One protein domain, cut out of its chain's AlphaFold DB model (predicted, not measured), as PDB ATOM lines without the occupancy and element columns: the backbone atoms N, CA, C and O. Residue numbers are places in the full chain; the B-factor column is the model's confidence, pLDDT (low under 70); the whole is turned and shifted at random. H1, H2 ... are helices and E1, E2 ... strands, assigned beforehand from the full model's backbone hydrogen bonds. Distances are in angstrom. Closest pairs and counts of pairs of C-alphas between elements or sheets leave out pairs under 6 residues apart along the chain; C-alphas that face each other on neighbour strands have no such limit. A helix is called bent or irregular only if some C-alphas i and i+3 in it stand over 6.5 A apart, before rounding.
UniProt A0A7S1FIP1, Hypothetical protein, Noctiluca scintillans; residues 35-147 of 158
ATOM      1  N   THR A  35     -21.032 -42.178  -0.825       96.94
ATOM      2  CA  THR A  35     -22.074 -41.168  -0.723       96.94
ATOM      3  C   THR A  35     -21.832 -40.036  -1.695       96.94
ATOM      4  O   THR A  35     -20.710 -39.847  -2.174       96.94
ATOM      5  N   VAL A  36     -22.895 -39.295  -1.990       97.94
ATOM      6  CA  VAL A  36     -22.829 -37.996  -2.650       97.94
ATOM      7  C   VAL A  36     -23.659 -36.985  -1.858       97.94
ATOM      8  O   VAL A  36     -24.796 -37.267  -1.471       97.94
ATOM      9  N   VAL A  37     -23.044 -35.836  -1.591       98.31
ATOM     10  CA  VAL A  37     -23.578 -34.690  -0.835       98.31
ATOM     11  C   VAL A  37     -23.209 -33.396  -1.557       98.31
ATOM     12  O   VAL A  37     -22.348 -33.411  -2.438       98.31
ATOM     13  N   ASP A  38     -23.828 -32.275  -1.192       98.12
ATOM     14  CA  ASP A  38     -23.431 -30.971  -1.725       98.12
ATOM     15  C   ASP A  38     -22.120 -30.469  -1.100       98.12
ATOM     16  O   ASP A  38     -21.867 -30.656   0.094       98.12
ATOM     17  N   ALA A  39     -21.306 -29.758  -1.881       98.00
ATOM     18  CA  ALA A  39     -20.061 -29.150  -1.415       98.00
ATOM     19  C   ALA A  39     -20.249 -28.179  -0.232       98.00
ATOM     20  O   ALA A  39     -19.339 -28.035   0.586       98.00
ATOM     21  N   SER A  40     -21.411 -27.528  -0.113       96.94
ATOM     22  CA  SER A  40     -21.744 -26.633   1.004       96.94
ATOM     23  C   SER A  40     -22.279 -27.355   2.251       96.94
ATOM     24  O   SER A  40     -22.460 -26.729   3.292       96.94
ATOM     25  N   CYS A  41     -22.517 -28.667   2.169       95.62
ATOM     26  CA  CYS A  41     -23.235 -29.467   3.164       95.62
ATOM     27  C   CYS A  41     -22.593 -30.868   3.274       95.62
ATOM     28  O   CYS A  41     -23.224 -31.907   3.098       95.62
ATOM     29  N   LEU A  42     -21.287 -30.899   3.582       98.00
ATOM     30  CA  LEU A  42     -20.499 -32.142   3.656       98.00
ATOM     31  C   LEU A  42     -20.891 -33.073   4.820       98.00
ATOM     32  O   LEU A  42     -20.524 -34.251   4.814       98.00
ATOM     33  N   THR A  43     -21.574 -32.542   5.836       98.31
ATOM     34  CA  THR A  43     -22.127 -33.258   6.995       98.31
ATOM     35  C   THR A  43     -23.477 -32.646   7.350       98.31
ATOM     36  O   THR A  43     -23.680 -31.455   7.123       98.31
ATOM     37  N   ALA A  44     -24.372 -33.411   7.976       98.12
ATOM     38  CA  ALA A  44     -25.724 -32.946   8.293       98.12
ATOM     39  C   ALA A  44     -25.747 -31.678   9.166       98.12
ATOM     40  O   ALA A  44     -26.590 -30.805   8.974       98.12
ATOM     41  N   ALA A  45     -24.806 -31.565  10.109       97.75
ATOM     42  CA  ALA A  45     -24.669 -30.398  10.981       97.75
ATOM     43  C   ALA A  45     -24.039 -29.181  10.279       97.75
ATOM     44  O   ALA A  45     -24.172 -28.063  10.768       97.75
ATOM     45  N   GLY A  46     -23.334 -29.391   9.164       96.38
ATOM     46  CA  GLY A  46     -22.704 -28.330   8.378       96.38
ATOM     47  C   GLY A  46     -23.635 -27.675   7.359       96.38
ATOM     48  O   GLY A  46     -23.242 -26.696   6.733       96.38
ATOM     49  N   CYS A  47     -24.849 -28.197   7.177       97.12
ATOM     50  CA  CYS A  47     -25.777 -27.708   6.166       97.12
ATOM     51  C   CYS A  47     -26.454 -26.405   6.631       97.12
ATOM     52  O   CYS A  47     -27.096 -26.399   7.684       97.12
ATOM     53  N   PRO A  48     -26.376 -25.307   5.857       92.19
ATOM     54  CA  PRO A  48     -27.024 -24.036   6.201       92.19
ATOM     55  C   PRO A  48     -28.560 -24.067   6.067       92.19
ATOM     56  O   PRO A  48     -29.232 -23.111   6.452       92.19
ATOM     57  N   GLY A  49     -29.115 -25.148   5.517       95.31
ATOM     58  CA  GLY A  49     -30.541 -25.372   5.296       95.31
ATOM     59  C   GLY A  49     -30.830 -26.857   5.071       95.31
ATOM     60  O   GLY A  49     -30.170 -27.710   5.671       95.31
ATOM     61  N   LEU A  50     -31.797 -27.169   4.202       97.69
ATOM     62  CA  LEU A  50     -32.076 -28.550   3.809       97.69
ATOM     63  C   LEU A  50     -30.876 -29.141   3.061       97.69
ATOM     64  O   LEU A  50     -30.380 -28.548   2.108       97.69
ATOM     65  N   GLY A  51     -30.428 -30.310   3.499       97.62
ATOM     66  CA  GLY A  51     -29.328 -31.054   2.913       97.62
ATOM     67  C   GLY A  51     -29.735 -32.488   2.609       97.62
ATOM     68  O   GLY A  51     -30.402 -33.133   3.420       97.62
ATOM     69  N   GLY A  52     -29.299 -32.991   1.457       97.75
ATOM     70  CA  GLY A  52     -29.496 -34.377   1.043       97.75
ATOM     71  C   GLY A  52     -28.190 -35.165   1.021       97.75
ATOM     72  O   GLY A  52     -27.137 -34.640   0.665       97.75
ATOM     73  N   CYS A  53     -28.275 -36.447   1.361       98.12
ATOM     74  CA  CYS A  53     -27.200 -37.410   1.175       98.12
ATOM     75  C   CYS A  53     -27.750 -38.669   0.503       98.12
ATOM     76  O   CYS A  53     -28.698 -39.284   0.996       98.12
ATOM     77  N   TYR A  54     -27.141 -39.064  -0.613       97.12
ATOM     78  CA  TYR A  54     -27.460 -40.315  -1.302       97.12
ATOM     79  C   TYR A  54     -26.337 -41.323  -1.085       97.12
ATOM     80  O   TYR A  54     -25.169 -40.981  -1.257       97.12
ATOM     81  N   TRP A  55     -26.682 -42.567  -0.758       95.75
ATOM     82  CA  TRP A  55     -25.735 -43.664  -0.550       95.75
ATOM     83  C   TRP A  55     -26.020 -44.807  -1.522       95.75
ATOM     84  O   TRP A  55     -27.126 -45.351  -1.537       95.75
ATOM     85  N   ALA A  56     -25.030 -45.154  -2.346       93.31
ATOM     86  CA  ALA A  56     -25.116 -46.249  -3.309       93.31
ATOM     87  C   ALA A  56     -23.721 -46.647  -3.819       93.31
ATOM     88  O   ALA A  56     -22.685 -46.226  -3.297       93.31
ATOM     89  N   ASN A  57     -23.685 -47.496  -4.844       90.88
ATOM     90  CA  ASN A  57     -22.471 -47.736  -5.610       90.88
ATOM     91  C   ASN A  57     -22.033 -46.443  -6.337       90.88
ATOM     92  O   ASN A  57     -22.866 -45.768  -6.945       90.88
ATOM     93  N   THR A  58     -20.738 -46.108  -6.320       91.62
ATOM     94  CA  THR A  58     -20.198 -44.886  -6.955       91.62
ATOM     95  C   THR A  58     -20.587 -44.740  -8.429       91.62
ATOM     96  O   THR A  58     -20.891 -43.637  -8.881       91.62
ATOM     97  N   GLU A  59     -20.569 -45.830  -9.196       90.06
ATOM     98  CA  GLU A  59     -20.899 -45.813 -10.622       90.06
ATOM     99  C   GLU A  59     -22.386 -45.553 -10.850       90.06
ATOM    100  O   GLU A  59     -22.738 -44.793 -11.753       90.06
ATOM    101  N   PHE A  60     -23.252 -46.092  -9.986       89.88
ATOM    102  CA  PHE A  60     -24.681 -45.780 -10.009       89.88
ATOM    103  C   PHE A  60     -24.919 -44.302  -9.713       89.88
ATOM    104  O   PHE A  60     -25.621 -43.633 -10.464       89.88
ATOM    105  N   LEU A  61     -24.291 -43.755  -8.671       92.75
ATOM    106  CA  LEU A  61     -24.431 -42.335  -8.347       92.75
ATOM    107  C   LEU A  61     -24.004 -41.447  -9.532       92.75
ATOM    108  O   LEU A  61     -24.748 -40.562  -9.947       92.75
ATOM    109  N   LYS A  62     -22.845 -41.719 -10.140       93.94
ATOM    110  CA  LYS A  62     -22.341 -40.935 -11.281       93.94
ATOM    111  C   LYS A  62     -23.201 -41.073 -12.535       93.94
ATOM    112  O   LYS A  62     -23.456 -40.082 -13.208       93.94
ATOM    113  N   THR A  63     -23.622 -42.290 -12.857       91.81
ATOM    114  CA  THR A  63     -24.277 -42.592 -14.137       91.81
ATOM    115  C   THR A  63     -25.779 -42.364 -14.084       91.81
ATOM    116  O   THR A  63     -26.367 -41.992 -15.095       91.81
ATOM    117  N   CYS A  64     -26.400 -42.585 -12.926       91.12
ATOM    118  CA  CYS A  64     -27.849 -42.671 -12.758       91.12
ATOM    119  C   CYS A  64     -28.445 -41.630 -11.802       91.12
ATOM    120  O   CYS A  64     -29.662 -41.488 -11.803       91.12
ATOM    121  N   MET A  65     -27.650 -40.851 -11.059       92.06
ATOM    122  CA  MET A  65     -28.189 -39.812 -10.161       92.06
ATOM    123  C   MET A  65     -27.831 -38.397 -10.600       92.06
ATOM    124  O   MET A  65     -28.723 -37.567 -10.772       92.06
ATOM    125  N   VAL A  66     -26.535 -38.129 -10.783       93.50
ATOM    126  CA  VAL A  66     -26.027 -36.768 -11.009       93.50
ATOM    127  C   VAL A  66     -26.695 -36.125 -12.227       93.50
ATOM    128  O   VAL A  66     -26.604 -36.656 -13.335       93.50
ATOM    129  N   GLY A  67     -27.351 -34.976 -12.025       87.81
ATOM    130  CA  GLY A  67     -27.953 -34.182 -13.101       87.81
ATOM    131  C   GLY A  67     -29.237 -34.759 -13.699       87.81
ATOM    132  O   GLY A  67     -29.588 -34.399 -14.823       87.81
ATOM    133  N   LYS A  68     -29.892 -35.731 -13.043       89.06
ATOM    134  CA  LYS A  68     -31.026 -36.473 -13.634       89.06
ATOM    135  C   LYS A  68     -32.386 -36.206 -13.009       89.06
ATOM    136  O   LYS A  68     -33.390 -36.457 -13.678       89.06
ATOM    137  N   THR A  69     -32.446 -35.740 -11.763       88.31
ATOM    138  CA  THR A  69     -33.704 -35.329 -11.124       88.31
ATOM    139  C   THR A  69     -33.568 -33.927 -10.577       88.31
ATOM    140  O   THR A  69     -32.545 -33.587  -9.995       88.31
ATOM    141  N   PHE A  70     -34.641 -33.144 -10.681       91.62
ATOM    142  CA  PHE A  70     -34.660 -31.813 -10.084       91.62
ATOM    143  C   PHE A  70     -34.471 -31.872  -8.556       91.62
ATOM    144  O   PHE A  70     -33.854 -30.978  -7.999       91.62
ATOM    145  N   VAL A  71     -34.953 -32.929  -7.876       93.38
ATOM    146  CA  VAL A  71     -34.748 -33.112  -6.424       93.38
ATOM    147  C   VAL A  71     -33.264 -33.298  -6.110       93.38
ATOM    148  O   VAL A  71     -32.763 -32.699  -5.165       93.38
ATOM    149  N   PHE A  72     -32.553 -34.107  -6.903       94.38
ATOM    150  CA  PHE A  72     -31.107 -34.255  -6.762       94.38
ATOM    151  C   PHE A  72     -30.399 -32.921  -7.001       94.38
ATOM    152  O   PHE A  72     -29.573 -32.533  -6.186       94.38
ATOM    153  N   ASP A  73     -30.735 -32.217  -8.082       94.44
ATOM    154  CA  ASP A  73     -30.057 -30.974  -8.462       94.44
ATOM    155  C   ASP A  73     -30.300 -29.835  -7.457       94.44
ATOM    156  O   ASP A  73     -29.428 -28.993  -7.260       94.44
ATOM    157  N   ASP A  74     -31.459 -29.823  -6.796       95.31
ATOM    158  CA  ASP A  74     -31.810 -28.844  -5.764       95.31
ATOM    159  C   ASP A  74     -31.111 -29.144  -4.424       95.31
ATOM    160  O   ASP A  74     -30.622 -28.241  -3.749       95.31
ATOM    161  N   LEU A  75     -31.000 -30.425  -4.051       96.44
ATOM    162  CA  LEU A  75     -30.342 -30.850  -2.808       96.44
ATOM    163  C   LEU A  75     -28.816 -30.934  -2.912       96.44
ATOM    164  O   LEU A  75     -28.124 -30.814  -1.900       96.44
ATOM    165  N   VAL A  76     -28.301 -31.224  -4.107       97.31
ATOM    166  CA  VAL A  76     -26.890 -31.516  -4.389       97.31
ATOM    167  C   VAL A  76     -26.422 -30.799  -5.671       97.31
ATOM    168  O   VAL A  76     -25.966 -31.445  -6.619       97.31
ATOM    169  N   PRO A  77     -26.501 -29.454  -5.733       96.50
ATOM    170  CA  PRO A  77     -26.099 -28.695  -6.920       96.50
ATOM    171  C   PRO A  77     -24.599 -28.807  -7.243       96.50
ATOM    172  O   PRO A  77     -24.204 -28.707  -8.406       96.50
ATOM    173  N   HIS A  78     -23.747 -29.041  -6.240       97.50
ATOM    174  CA  HIS A  78     -22.302 -29.229  -6.381       97.50
ATOM    175  C   HIS A  78     -21.888 -30.583  -5.780       97.50
ATOM    176  O   HIS A  78     -21.411 -30.636  -4.643       97.50
ATOM    177  N   PRO A  79     -22.062 -31.696  -6.517       97.81
ATOM    178  CA  PRO A  79     -21.881 -33.037  -5.972       97.81
ATOM    179  C   PRO A  79     -20.435 -33.317  -5.550       97.81
ATOM    180  O   PRO A  79     -19.502 -33.229  -6.350       97.81
ATOM    181  N   VAL A  80     -20.267 -33.755  -4.302       98.12
ATOM    182  CA  VAL A  80     -19.015 -34.257  -3.729       98.12
ATOM    183  C   VAL A  80     -19.203 -35.710  -3.315       98.12
ATOM    184  O   VAL A  80     -20.108 -36.038  -2.549       98.12
ATOM    185  N   PHE A  81     -18.325 -36.582  -3.809       97.88
ATOM    186  CA  PHE A  81     -18.330 -38.007  -3.485       97.88
ATOM    187  C   PHE A  81     -17.440 -38.293  -2.276       97.88
ATOM    188  O   PHE A  81     -16.322 -37.780  -2.202       97.88
ATOM    189  N   ARG A  82     -17.909 -39.140  -1.357       96.81
ATOM    190  CA  ARG A  82     -17.154 -39.574  -0.170       96.81
ATOM    191  C   ARG A  82     -17.266 -41.081   0.037       96.81
ATOM    192  O   ARG A  82     -18.310 -41.666  -0.236       96.81
ATOM    193  N   GLU A  83     -16.216 -41.697   0.566       95.38
ATOM    194  CA  GLU A  83     -16.164 -43.131   0.910       95.38
ATOM    195  C   GLU A  83     -16.636 -43.383   2.358       95.38
ATOM    196  O   GLU A  83     -16.005 -44.085   3.141       95.38
ATOM    197  N   GLU A  84     -17.752 -42.760   2.731       94.12
ATOM    198  CA  GLU A  84     -18.362 -42.798   4.068       94.12
ATOM    199  C   GLU A  84     -19.879 -42.963   3.914       94.12
ATOM    200  O   GLU A  84     -20.423 -42.556   2.887       94.12
ATOM    201  N   SER A  85     -20.582 -43.541   4.898       95.25
ATOM    202  CA  SER A  85     -22.050 -43.679   4.840       95.25
ATOM    203  C   SER A  85     -22.760 -42.374   5.208       95.25
ATOM    204  O   SER A  85     -22.223 -41.560   5.963       95.25
ATOM    205  N   CYS A  86     -24.000 -42.183   4.749       97.62
ATOM    206  CA  CYS A  86     -24.768 -40.979   5.075       97.62
ATOM    207  C   CYS A  86     -25.027 -40.842   6.582       97.62
ATOM    208  O   CYS A  86     -24.992 -39.734   7.115       97.62
ATOM    209  N   GLU A  87     -25.221 -41.959   7.287       97.06
ATOM    210  CA  GLU A  87     -25.375 -41.973   8.742       97.06
ATOM    211  C   GLU A  87     -24.116 -41.488   9.456       97.06
ATOM    212  O   GLU A  87     -24.217 -40.724  10.415       97.06
ATOM    213  N   SER A  88     -22.928 -41.889   8.988       97.50
ATOM    214  CA  SER A  88     -21.659 -41.442   9.582       97.50
ATOM    215  C   SER A  88     -21.431 -39.937   9.410       97.50
ATOM    216  O   SER A  88     -20.828 -39.295  10.267       97.50
ATOM    217  N   LEU A  89     -22.008 -39.353   8.355       98.06
ATOM    218  CA  LEU A  89     -22.045 -37.912   8.106       98.06
ATOM    219  C   LEU A  89     -23.158 -37.190   8.891       98.06
ATOM    220  O   LEU A  89     -23.292 -35.968   8.793       98.06
ATOM    221  N   GLY A  90     -23.948 -37.925   9.680       98.31
ATOM    222  CA  GLY A  90     -24.996 -37.413  10.562       98.31
ATOM    223  C   GLY A  90     -26.377 -37.260   9.920       98.31
ATOM    224  O   GLY A  90     -27.292 -36.778  10.591       98.31
ATOM    225  N   PHE A  91     -26.554 -37.645   8.652       98.56
ATOM    226  CA  PHE A  91     -27.858 -37.591   7.987       98.56
ATOM    227  C   PHE A  91     -28.750 -38.752   8.447       98.56
ATOM    228  O   PHE A  91     -28.268 -39.796   8.894       98.56
ATOM    229  N   LYS A  92     -30.069 -38.582   8.337       98.38
ATOM    230  CA  LYS A  92     -31.068 -39.557   8.794       98.38
ATOM    231  C   LYS A  92     -32.019 -39.947   7.664       98.38
ATOM    232  O   LYS A  92     -32.345 -39.098   6.837       98.38
ATOM    233  N   PRO A  93     -32.483 -41.204   7.614       97.50
ATOM    234  CA  PRO A  93     -33.487 -41.591   6.639       97.50
ATOM    235  C   PRO A  93     -34.800 -40.857   6.879       97.50
ATOM    236  O   PRO A  93     -35.156 -40.548   8.017       97.50
ATOM    237  N   LEU A  94     -35.545 -40.644   5.801       96.56
ATOM    238  CA  LEU A  94     -36.934 -40.227   5.882       96.56
ATOM    239  C   LEU A  94     -37.772 -41.417   6.339       96.56
ATOM    240  O   LEU A  94     -37.642 -42.515   5.803       96.56
ATOM    241  N   THR A  95     -38.659 -41.195   7.297       96.25
ATOM    242  CA  THR A  95     -39.498 -42.234   7.908       96.25
ATOM    243  C   THR A  95     -40.896 -42.290   7.313       96.25
ATOM    244  O   THR A  95     -41.640 -43.246   7.520       96.25
ATOM    245  N   GLN A  96     -41.275 -41.273   6.546       91.94
ATOM    246  CA  GLN A  96     -42.641 -41.151   6.062       91.94
ATOM    247  C   GLN A  96     -42.814 -41.521   4.579       91.94
ATOM    248  O   GLN A  96     -43.784 -41.107   3.953       91.94
ATOM    249  N   THR A  97     -41.915 -42.302   3.980       88.44
ATOM    250  CA  THR A  97     -42.082 -42.787   2.595       88.44
ATOM    251  C   THR A  97     -43.211 -43.829   2.486       88.44
ATOM    252  O   THR A  97     -43.727 -44.324   3.489       88.44
ATOM    253  N   SER A  98     -43.597 -44.213   1.264       85.19
ATOM    254  CA  SER A  98     -44.593 -45.277   1.038       85.19
ATOM    255  C   SER A  98     -44.157 -46.654   1.560       85.19
ATOM    256  O   SER A  98     -45.005 -47.496   1.844       85.19
ATOM    257  N   THR A  99     -42.849 -46.876   1.704       86.81
ATOM    258  CA  THR A  99     -42.235 -48.096   2.253       86.81
ATOM    259  C   THR A  99     -41.890 -47.974   3.741       86.81
ATOM    260  O   THR A  99     -41.340 -48.909   4.315       86.81
ATOM    261  N   GLY A 100     -42.204 -46.840   4.382       90.69
ATOM    262  CA  GLY A 100     -41.889 -46.551   5.789       90.69
ATOM    263  C   GLY A 100     -40.441 -46.124   6.051       90.69
ATOM    264  O   GLY A 100     -40.089 -45.802   7.182       90.69
ATOM    265  N   THR A 101     -39.587 -46.121   5.026       94.00
ATOM    266  CA  THR A 101     -38.212 -45.616   5.093       94.00
ATOM    267  C   THR A 101     -37.684 -45.259   3.699       94.00
ATOM    268  O   THR A 101     -38.118 -45.841   2.703       94.00
ATOM    269  N   SER A 102     -36.739 -44.324   3.602       93.25
ATOM    270  CA  SER A 102     -35.949 -44.053   2.387       93.25
ATOM    271  C   SER A 102     -34.696 -44.938   2.262       93.25
ATOM    272  O   SER A 102     -33.777 -44.609   1.510       93.25
ATOM    273  N   ILE A 103     -34.650 -46.054   3.002       93.00
ATOM    274  CA  ILE A 103     -33.600 -47.081   2.938       93.00
ATOM    275  C   ILE A 103     -34.229 -48.455   2.628       93.00
ATOM    276  O   ILE A 103     -34.762 -49.103   3.531       93.00
ATOM    277  N   PRO A 104     -34.124 -48.951   1.389       90.75
ATOM    278  CA  PRO A 104     -33.714 -48.195   0.212       90.75
ATOM    279  C   PRO A 104     -34.798 -47.204  -0.227       90.75
ATOM    280  O   PRO A 104     -35.973 -47.332   0.126       90.75
ATOM    281  N   ASP A 105     -34.407 -46.223  -1.030       89.69
ATOM    282  CA  ASP A 105     -35.317 -45.252  -1.615       89.69
ATOM    283  C   ASP A 105     -36.184 -45.947  -2.690       89.69
ATOM    284  O   ASP A 105     -35.657 -46.499  -3.670       89.69
ATOM    285  N   PRO A 106     -37.522 -45.945  -2.526       83.50
ATOM    286  CA  PRO A 106     -38.431 -46.633  -3.439       83.50
ATOM    287  C   PRO A 106     -38.406 -46.060  -4.861       83.50
ATOM    288  O   PRO A 106     -38.729 -46.773  -5.814       83.50
ATOM    289  N   CYS A 107     -38.004 -44.803  -5.038       87.19
ATOM    290  CA  CYS A 107     -37.924 -44.166  -6.348       87.19
ATOM    291  C   CYS A 107     -36.796 -44.750  -7.197       87.19
ATOM    292  O   CYS A 107     -36.947 -44.878  -8.413       87.19
ATOM    293  N   TYR A 108     -35.734 -45.221  -6.542       86.56
ATOM    294  CA  TYR A 108     -34.544 -45.775  -7.179       86.56
ATOM    295  C   TYR A 108     -34.534 -47.297  -7.264       86.56
ATOM    296  O   TYR A 108     -33.482 -47.903  -7.437       86.56
ATOM    297  N   GLY A 109     -35.692 -47.952  -7.155       80.00
ATOM    298  CA  GLY A 109     -35.780 -49.390  -7.408       80.00
ATOM    299  C   GLY A 109     -34.996 -50.252  -6.412       80.00
ATOM    300  O   GLY A 109     -34.631 -51.377  -6.745       80.00
ATOM    301  N   GLY A 110     -34.678 -49.715  -5.231       82.38
ATOM    302  CA  GLY A 110     -33.825 -50.393  -4.257       82.38
ATOM    303  C   GLY A 110     -32.323 -50.115  -4.393       82.38
ATOM    304  O   GLY A 110     -31.562 -50.593  -3.565       82.38
ATOM    305  N   TRP A 111     -31.873 -49.368  -5.409       86.12
ATOM    306  CA  TRP A 111     -30.443 -49.195  -5.715       86.12
ATOM    307  C   TRP A 111     -29.744 -48.083  -4.933       86.12
ATOM    308  O   TRP A 111     -28.517 -48.078  -4.827       86.12
ATOM    309  N   VAL A 112     -30.516 -47.143  -4.395       91.44
ATOM    310  CA  VAL A 112     -30.022 -45.964  -3.683       91.44
ATOM    311  C   VAL A 112     -30.759 -45.853  -2.364       91.44
ATOM    312  O   VAL A 112     -31.948 -46.146  -2.298       91.44
ATOM    313  N   SER A 113     -30.064 -45.403  -1.328       95.12
ATOM    314  CA  SER A 113     -30.674 -44.939  -0.084       95.12
ATOM    315  C   SER A 113     -30.568 -43.420  -0.004       95.12
ATOM    316  O   SER A 113     -29.524 -42.861  -0.350       95.12
ATOM    317  N   PHE A 114     -31.620 -42.757   0.468       96.38
ATOM    318  CA  PHE A 114     -31.631 -41.307   0.670       96.38
ATOM    319  C   PHE A 114     -31.722 -40.951   2.153       96.38
ATOM    320  O   PHE A 114     -32.432 -41.604   2.921       96.38
ATOM    321  N   TYR A 115     -31.023 -39.890   2.542       98.00
ATOM    322  CA  TYR A 115     -30.994 -39.350   3.891       98.00
ATOM    323  C   TYR A 115     -31.084 -37.826   3.832       98.00
ATOM    324  O   TYR A 115     -30.542 -37.198   2.925       98.00
ATOM    325  N   SER A 116     -31.723 -37.233   4.835       98.25
ATOM    326  CA  SER A 116     -31.839 -35.789   5.020       98.25
ATOM    327  C   SER A 116     -31.299 -35.383   6.391       98.25
ATOM    328  O   SER A 116     -31.281 -36.179   7.334       98.25
ATOM    329  N   ASN A 117     -30.844 -34.140   6.519       98.38
ATOM    330  CA  ASN A 117     -30.543 -33.546   7.822       98.38
ATOM    331  C   ASN A 117     -31.819 -33.088   8.557       98.38
ATOM    332  O   ASN A 117     -31.826 -33.040   9.787       98.38
ATOM    333  N   ASP A 118     -32.897 -32.805   7.819       98.19
ATOM    334  CA  ASP A 118     -34.190 -32.359   8.339       98.19
ATOM    335  C   ASP A 118     -35.342 -32.979   7.528       98.19
ATOM    336  O   ASP A 118     -35.599 -32.625   6.374       98.19
ATOM    337  N   GLU A 119     -36.040 -33.948   8.123       97.62
ATOM    338  CA  GLU A 119     -37.183 -34.613   7.486       97.62
ATOM    339  C   GLU A 119     -38.408 -33.688   7.372       97.62
ATOM    340  O   GLU A 119     -39.144 -33.754   6.384       97.62
ATOM    341  N   ALA A 120     -38.646 -32.824   8.362       97.25
ATOM    342  CA  ALA A 120     -39.815 -31.949   8.357       97.25
ATOM    343  C   ALA A 120     -39.690 -30.897   7.249       97.25
ATOM    344  O   ALA A 120     -40.638 -30.686   6.488       97.25
ATOM    345  N   LEU A 121     -38.506 -30.294   7.115       97.38
ATOM    346  CA  LEU A 121     -38.214 -29.351   6.042       97.38
ATOM    347  C   LEU A 121     -38.252 -30.029   4.665       97.38
ATOM    348  O   LEU A 121     -38.834 -29.467   3.736       97.38
ATOM    349  N   PHE A 122     -37.731 -31.256   4.548       97.44
ATOM    350  CA  PHE A 122     -37.806 -32.031   3.307       97.44
ATOM    351  C   PHE A 122     -39.251 -32.203   2.829       97.44
ATOM    352  O   PHE A 122     -39.574 -31.859   1.694       97.44
ATOM    353  N   TRP A 123     -40.151 -32.687   3.693       95.56
ATOM    354  CA  TRP A 123     -41.548 -32.914   3.307       95.56
ATOM    355  C   TRP A 123     -42.347 -31.624   3.101       95.56
ATOM    356  O   TRP A 123     -43.366 -31.654   2.409       95.56
ATOM    357  N   ASN A 124     -41.895 -30.502   3.668       96.06
ATOM    358  CA  ASN A 124     -42.461 -29.185   3.391       96.06
ATOM    359  C   ASN A 124     -42.091 -28.681   1.983       96.06
ATOM    360  O   ASN A 124     -42.909 -28.030   1.337       96.06
ATOM    361  N   MET A 125     -40.883 -28.987   1.499       96.06
ATOM    362  CA  MET A 125     -40.410 -28.578   0.169       96.06
ATOM    363  C   MET A 125     -40.827 -29.550  -0.941       96.06
ATOM    364  O   MET A 125     -41.182 -29.118  -2.038       96.06
ATOM    365  N   TYR A 126     -40.832 -30.853  -0.656       94.38
ATOM    366  CA  TYR A 126     -41.114 -31.912  -1.622       94.38
ATOM    367  C   TYR A 126     -42.318 -32.743  -1.160       94.38
ATOM    368  O   TYR A 126     -42.160 -33.717  -0.418       94.38
ATOM    369  N   PRO A 127     -43.547 -32.391  -1.577       91.50
ATOM    370  CA  PRO A 127     -44.741 -33.079  -1.113       91.50
ATOM    371  C   PRO A 127     -44.715 -34.564  -1.472       91.50
ATOM    372  O   PRO A 127     -44.550 -34.946  -2.630       91.50
ATOM    373  N   ARG A 128     -44.959 -35.418  -0.477       89.81
ATOM    374  CA  ARG A 128     -44.915 -36.881  -0.628       89.81
ATOM    375  C   ARG A 128     -45.774 -37.417  -1.767       89.81
ATOM    376  O   ARG A 128     -45.378 -38.371  -2.429       89.81
ATOM    377  N   SER A 129     -46.942 -36.813  -1.983       88.88
ATOM    378  CA  SER A 129     -47.860 -37.205  -3.053       88.88
ATOM    379  C   SER A 129     -47.202 -37.140  -4.428       88.88
ATOM    380  O   SER A 129     -47.468 -38.003  -5.255       88.88
ATOM    381  N   MET A 130     -46.306 -36.175  -4.647       89.81
ATOM    382  CA  MET A 130     -45.653 -35.971  -5.936       89.81
ATOM    383  C   MET A 130     -44.630 -37.063  -6.257       89.81
ATOM    384  O   MET A 130     -44.480 -37.422  -7.424       89.81
ATOM    385  N   PHE A 131     -43.969 -37.642  -5.245       88.00
ATOM    386  CA  PHE A 131     -43.031 -38.749  -5.453       88.00
ATOM    387  C   PHE A 131     -43.737 -39.973  -6.044       88.00
ATOM    388  O   PHE A 131     -43.290 -40.507  -7.057       88.00
ATOM    389  N   SER A 132     -44.863 -40.398  -5.467       83.94
ATOM    390  CA  SER A 132     -45.576 -41.585  -5.952       83.94
ATOM    391  C   SER A 132     -46.401 -41.331  -7.214       83.94
ATOM    392  O   SER A 132     -46.540 -42.248  -8.022       83.94
ATOM    393  N   SER A 133     -46.952 -40.126  -7.397       84.62
ATOM    394  CA  SER A 133     -47.835 -39.836  -8.533       84.62
ATOM    395  C   SER A 133     -47.103 -39.433  -9.806       84.62
ATOM    396  O   SER A 133     -47.648 -39.622 -10.891       84.62
ATOM    397  N   THR A 134     -45.922 -38.822  -9.686       88.81
ATOM    398  CA  THR A 134     -45.321 -38.073 -10.798       88.81
ATOM    399  C   THR A 134     -43.815 -38.281 -10.871       88.81
ATOM    400  O   THR A 134     -43.336 -38.925 -11.798       88.81
ATOM    401  N   TRP A 135     -43.058 -37.822  -9.875       90.25
ATOM    402  CA  TRP A 135     -41.605 -37.690  -9.998       90.25
ATOM    403  C   TRP A 135     -40.876 -39.030 -10.113       90.25
ATOM    404  O   TRP A 135     -39.990 -39.172 -10.954       90.25
ATOM    405  N   CYS A 136     -41.249 -40.033  -9.314       89.44
ATOM    406  CA  CYS A 136     -40.579 -41.334  -9.368       89.44
ATOM    407  C   CYS A 136     -40.959 -42.136 -10.618       89.44
ATOM    408  O   CYS A 136     -40.043 -42.639 -11.267       89.44
ATOM    409  N   PRO A 137     -42.242 -42.210 -11.029       90.12
ATOM    410  CA  PRO A 137     -42.613 -42.799 -12.316       90.12
ATOM    411  C   PRO A 137     -41.945 -42.125 -13.525       90.12
ATOM    412  O   PRO A 137     -41.468 -42.819 -14.426       90.12
ATOM    413  N   GLU A 138     -41.878 -40.790 -13.555       90.38
ATOM    414  CA  GLU A 138     -41.220 -40.044 -14.636       90.38
ATOM    415  C   GLU A 138     -39.728 -40.359 -14.699       90.38
ATOM    416  O   GLU A 138     -39.212 -40.680 -15.771       90.38
ATOM    417  N   TRP A 139     -39.046 -40.352 -13.552       87.25
ATOM    418  CA  TRP A 139     -37.634 -40.709 -13.485       87.25
ATOM    419  C   TRP A 139     -37.388 -42.165 -13.908       87.25
ATOM    420  O   TRP A 139     -36.524 -42.430 -14.747       87.25
ATOM    421  N   GLN A 140     -38.194 -43.102 -13.399       88.12
ATOM    422  CA  GLN A 140     -38.129 -44.522 -13.755       88.12
ATOM    423  C   GLN A 140     -38.312 -44.754 -15.257       88.12
ATOM    424  O   GLN A 140     -37.638 -45.598 -15.849       88.12
ATOM    425  N   THR A 141     -39.198 -43.981 -15.883       89.38
ATOM    426  CA  THR A 141     -39.461 -44.056 -17.322       89.38
ATOM    427  C   THR A 141     -38.309 -43.459 -18.131       89.38
ATOM    428  O   THR A 141     -37.832 -44.088 -19.076       89.38
ATOM    429  N   ALA A 142     -37.833 -42.269 -17.754       89.31
ATOM    430  CA  ALA A 142     -36.782 -41.549 -18.472       89.31
ATOM    431  C   ALA A 142     -35.414 -42.248 -18.400       89.31
ATOM    432  O   ALA A 142     -34.635 -42.178 -19.350       89.31
ATOM    433  N   TYR A 143     -35.129 -42.947 -17.298       89.00
ATOM    434  CA  TYR A 143     -33.839 -43.594 -17.044       89.00
ATOM    435  C   TYR A 143     -33.980 -45.094 -16.780       89.00
ATOM    436  O   TYR A 143     -33.290 -45.662 -15.936       89.00
ATOM    437  N   SER A 144     -34.855 -45.758 -17.535       86.62
ATOM    438  CA  SER A 144     -35.148 -47.190 -17.392       86.62
ATOM    439  C   SER A 144     -33.908 -48.100 -17.454       86.62
ATOM    440  O   SER A 144     -33.870 -49.139 -16.792       86.62
ATOM    441  N   SER A 145     -32.848 -47.693 -18.164       85.62
ATOM    442  CA  SER A 145     -31.572 -48.422 -18.221       85.62
ATOM    443  C   SER A 145     -30.870 -48.548 -16.864       85.62
ATOM    444  O   SER A 145     -30.113 -49.493 -16.660       85.62
ATOM    445  N   CYS A 146     -31.128 -47.632 -15.927       84.62
ATOM    446  CA  CYS A 146     -30.544 -47.649 -14.584       84.62
ATOM    447  C   CYS A 146     -31.088 -48.774 -13.694       84.62
ATOM    448  O   CYS A 146     -30.502 -49.067 -12.660       84.62
ATOM    449  N   PHE A 147     -32.179 -49.430 -14.089       76.75
ATOM    450  CA  PHE A 147     -32.805 -50.506 -13.311       76.75
ATOM    451  C   PHE A 147     -32.604 -51.888 -13.916       76.75
ATOM    452  O   PHE A 147     -33.145 -52.868 -13.400       76.75
TER     453      PHE A 147
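AT A GLANCE: This is residues 35 to 147 of the 158 residues of the protein "Hypothetical protein" of Noctiluca scintillans (UniProt A0A7S1FIP1). A small, twisted antiparallel sheet has two short helices, H1 and H2, on one face, while loop residues 86 to 91 of a long link pass over the opposite face. Beyond the edge strand E4, the longest helix, H4, makes an outlying side of the body, with loop residues 105 to 108 between it and E4; H3 leads into it and H5 ends it near H1. The 113 printed residues include four strands and five helices in the order E1 E2 H1 H2 E3 E4 H3 H4 H5, and the sheet order is E3 E1 E2 E4. The class is mixed, and the whole is compact, with a radius of gyration of the C-alphas of 12.7 A and spans of 34 by 29 by 21 A.

IN THESE COORDINATES: The inner strands are E1, residues 35 to 38, starting at C-alpha 35 (-22.074, -41.168, -0.723), and E2, residues 52 to 56, 13.4 A long. The edge strands are E3, residues 79 to 82, and E4, residues 113 to 116. The helices are H1, residues 58 to 65; H2, 70 to 75; H3, 119 to 125; H4, 128 to 142, 20.2 A long; and H5, 144 to 147, ending at C-alpha 147 (-32.805, -50.506, -13.311). H4 is irregular: C-alphas 133 and 136 are 7.5 A apart.

HOW THE PARTS SIT: E1 and E2 form a hairpin, with N 36 and O 54 2.9 A apart. E2 and E4 are antiparallel, with N 53 and O 115 at 2.9 A; E3 and E1 are antiparallel, with N 35 and O 82 at 2.8 A. The sheet is only just strongly twisted, its C-alphas up to 4.1 A off the best plane. H1 is on the sheet at a height of 8.4 A, slantwise to the strands at 39 degrees to E2 on the local plane. H2, on the same face at 9.0 A, stands up from the sheet. E2, H1 H2 and E3 form a split strand-helix-strand unit, two strands running the same way with E1 between them, and its crossover is right-handed. H1 and H5 are close but not clearly touching; their closest C-alphas, of Cys 64 and Cys 146, are 5.9 A apart. H3 and H4 are not on the sheet and meet only through their link. Every O i to N i+4 pair is within hydrogen-bond range in H1, H2 and H3, against 7 of 11 in H4; H5 is too short for such a pair.

THE WHOLE: The two C-alphas farthest apart, of Ala 45 and Ser 145, are 35.0 A apart. The printed part has no cut. The links E1 to E2, 13 residues, and E3 to E4, 30 residues, are long. Mean pLDDT of the printed part is 93.1, and no printed residue is under 70.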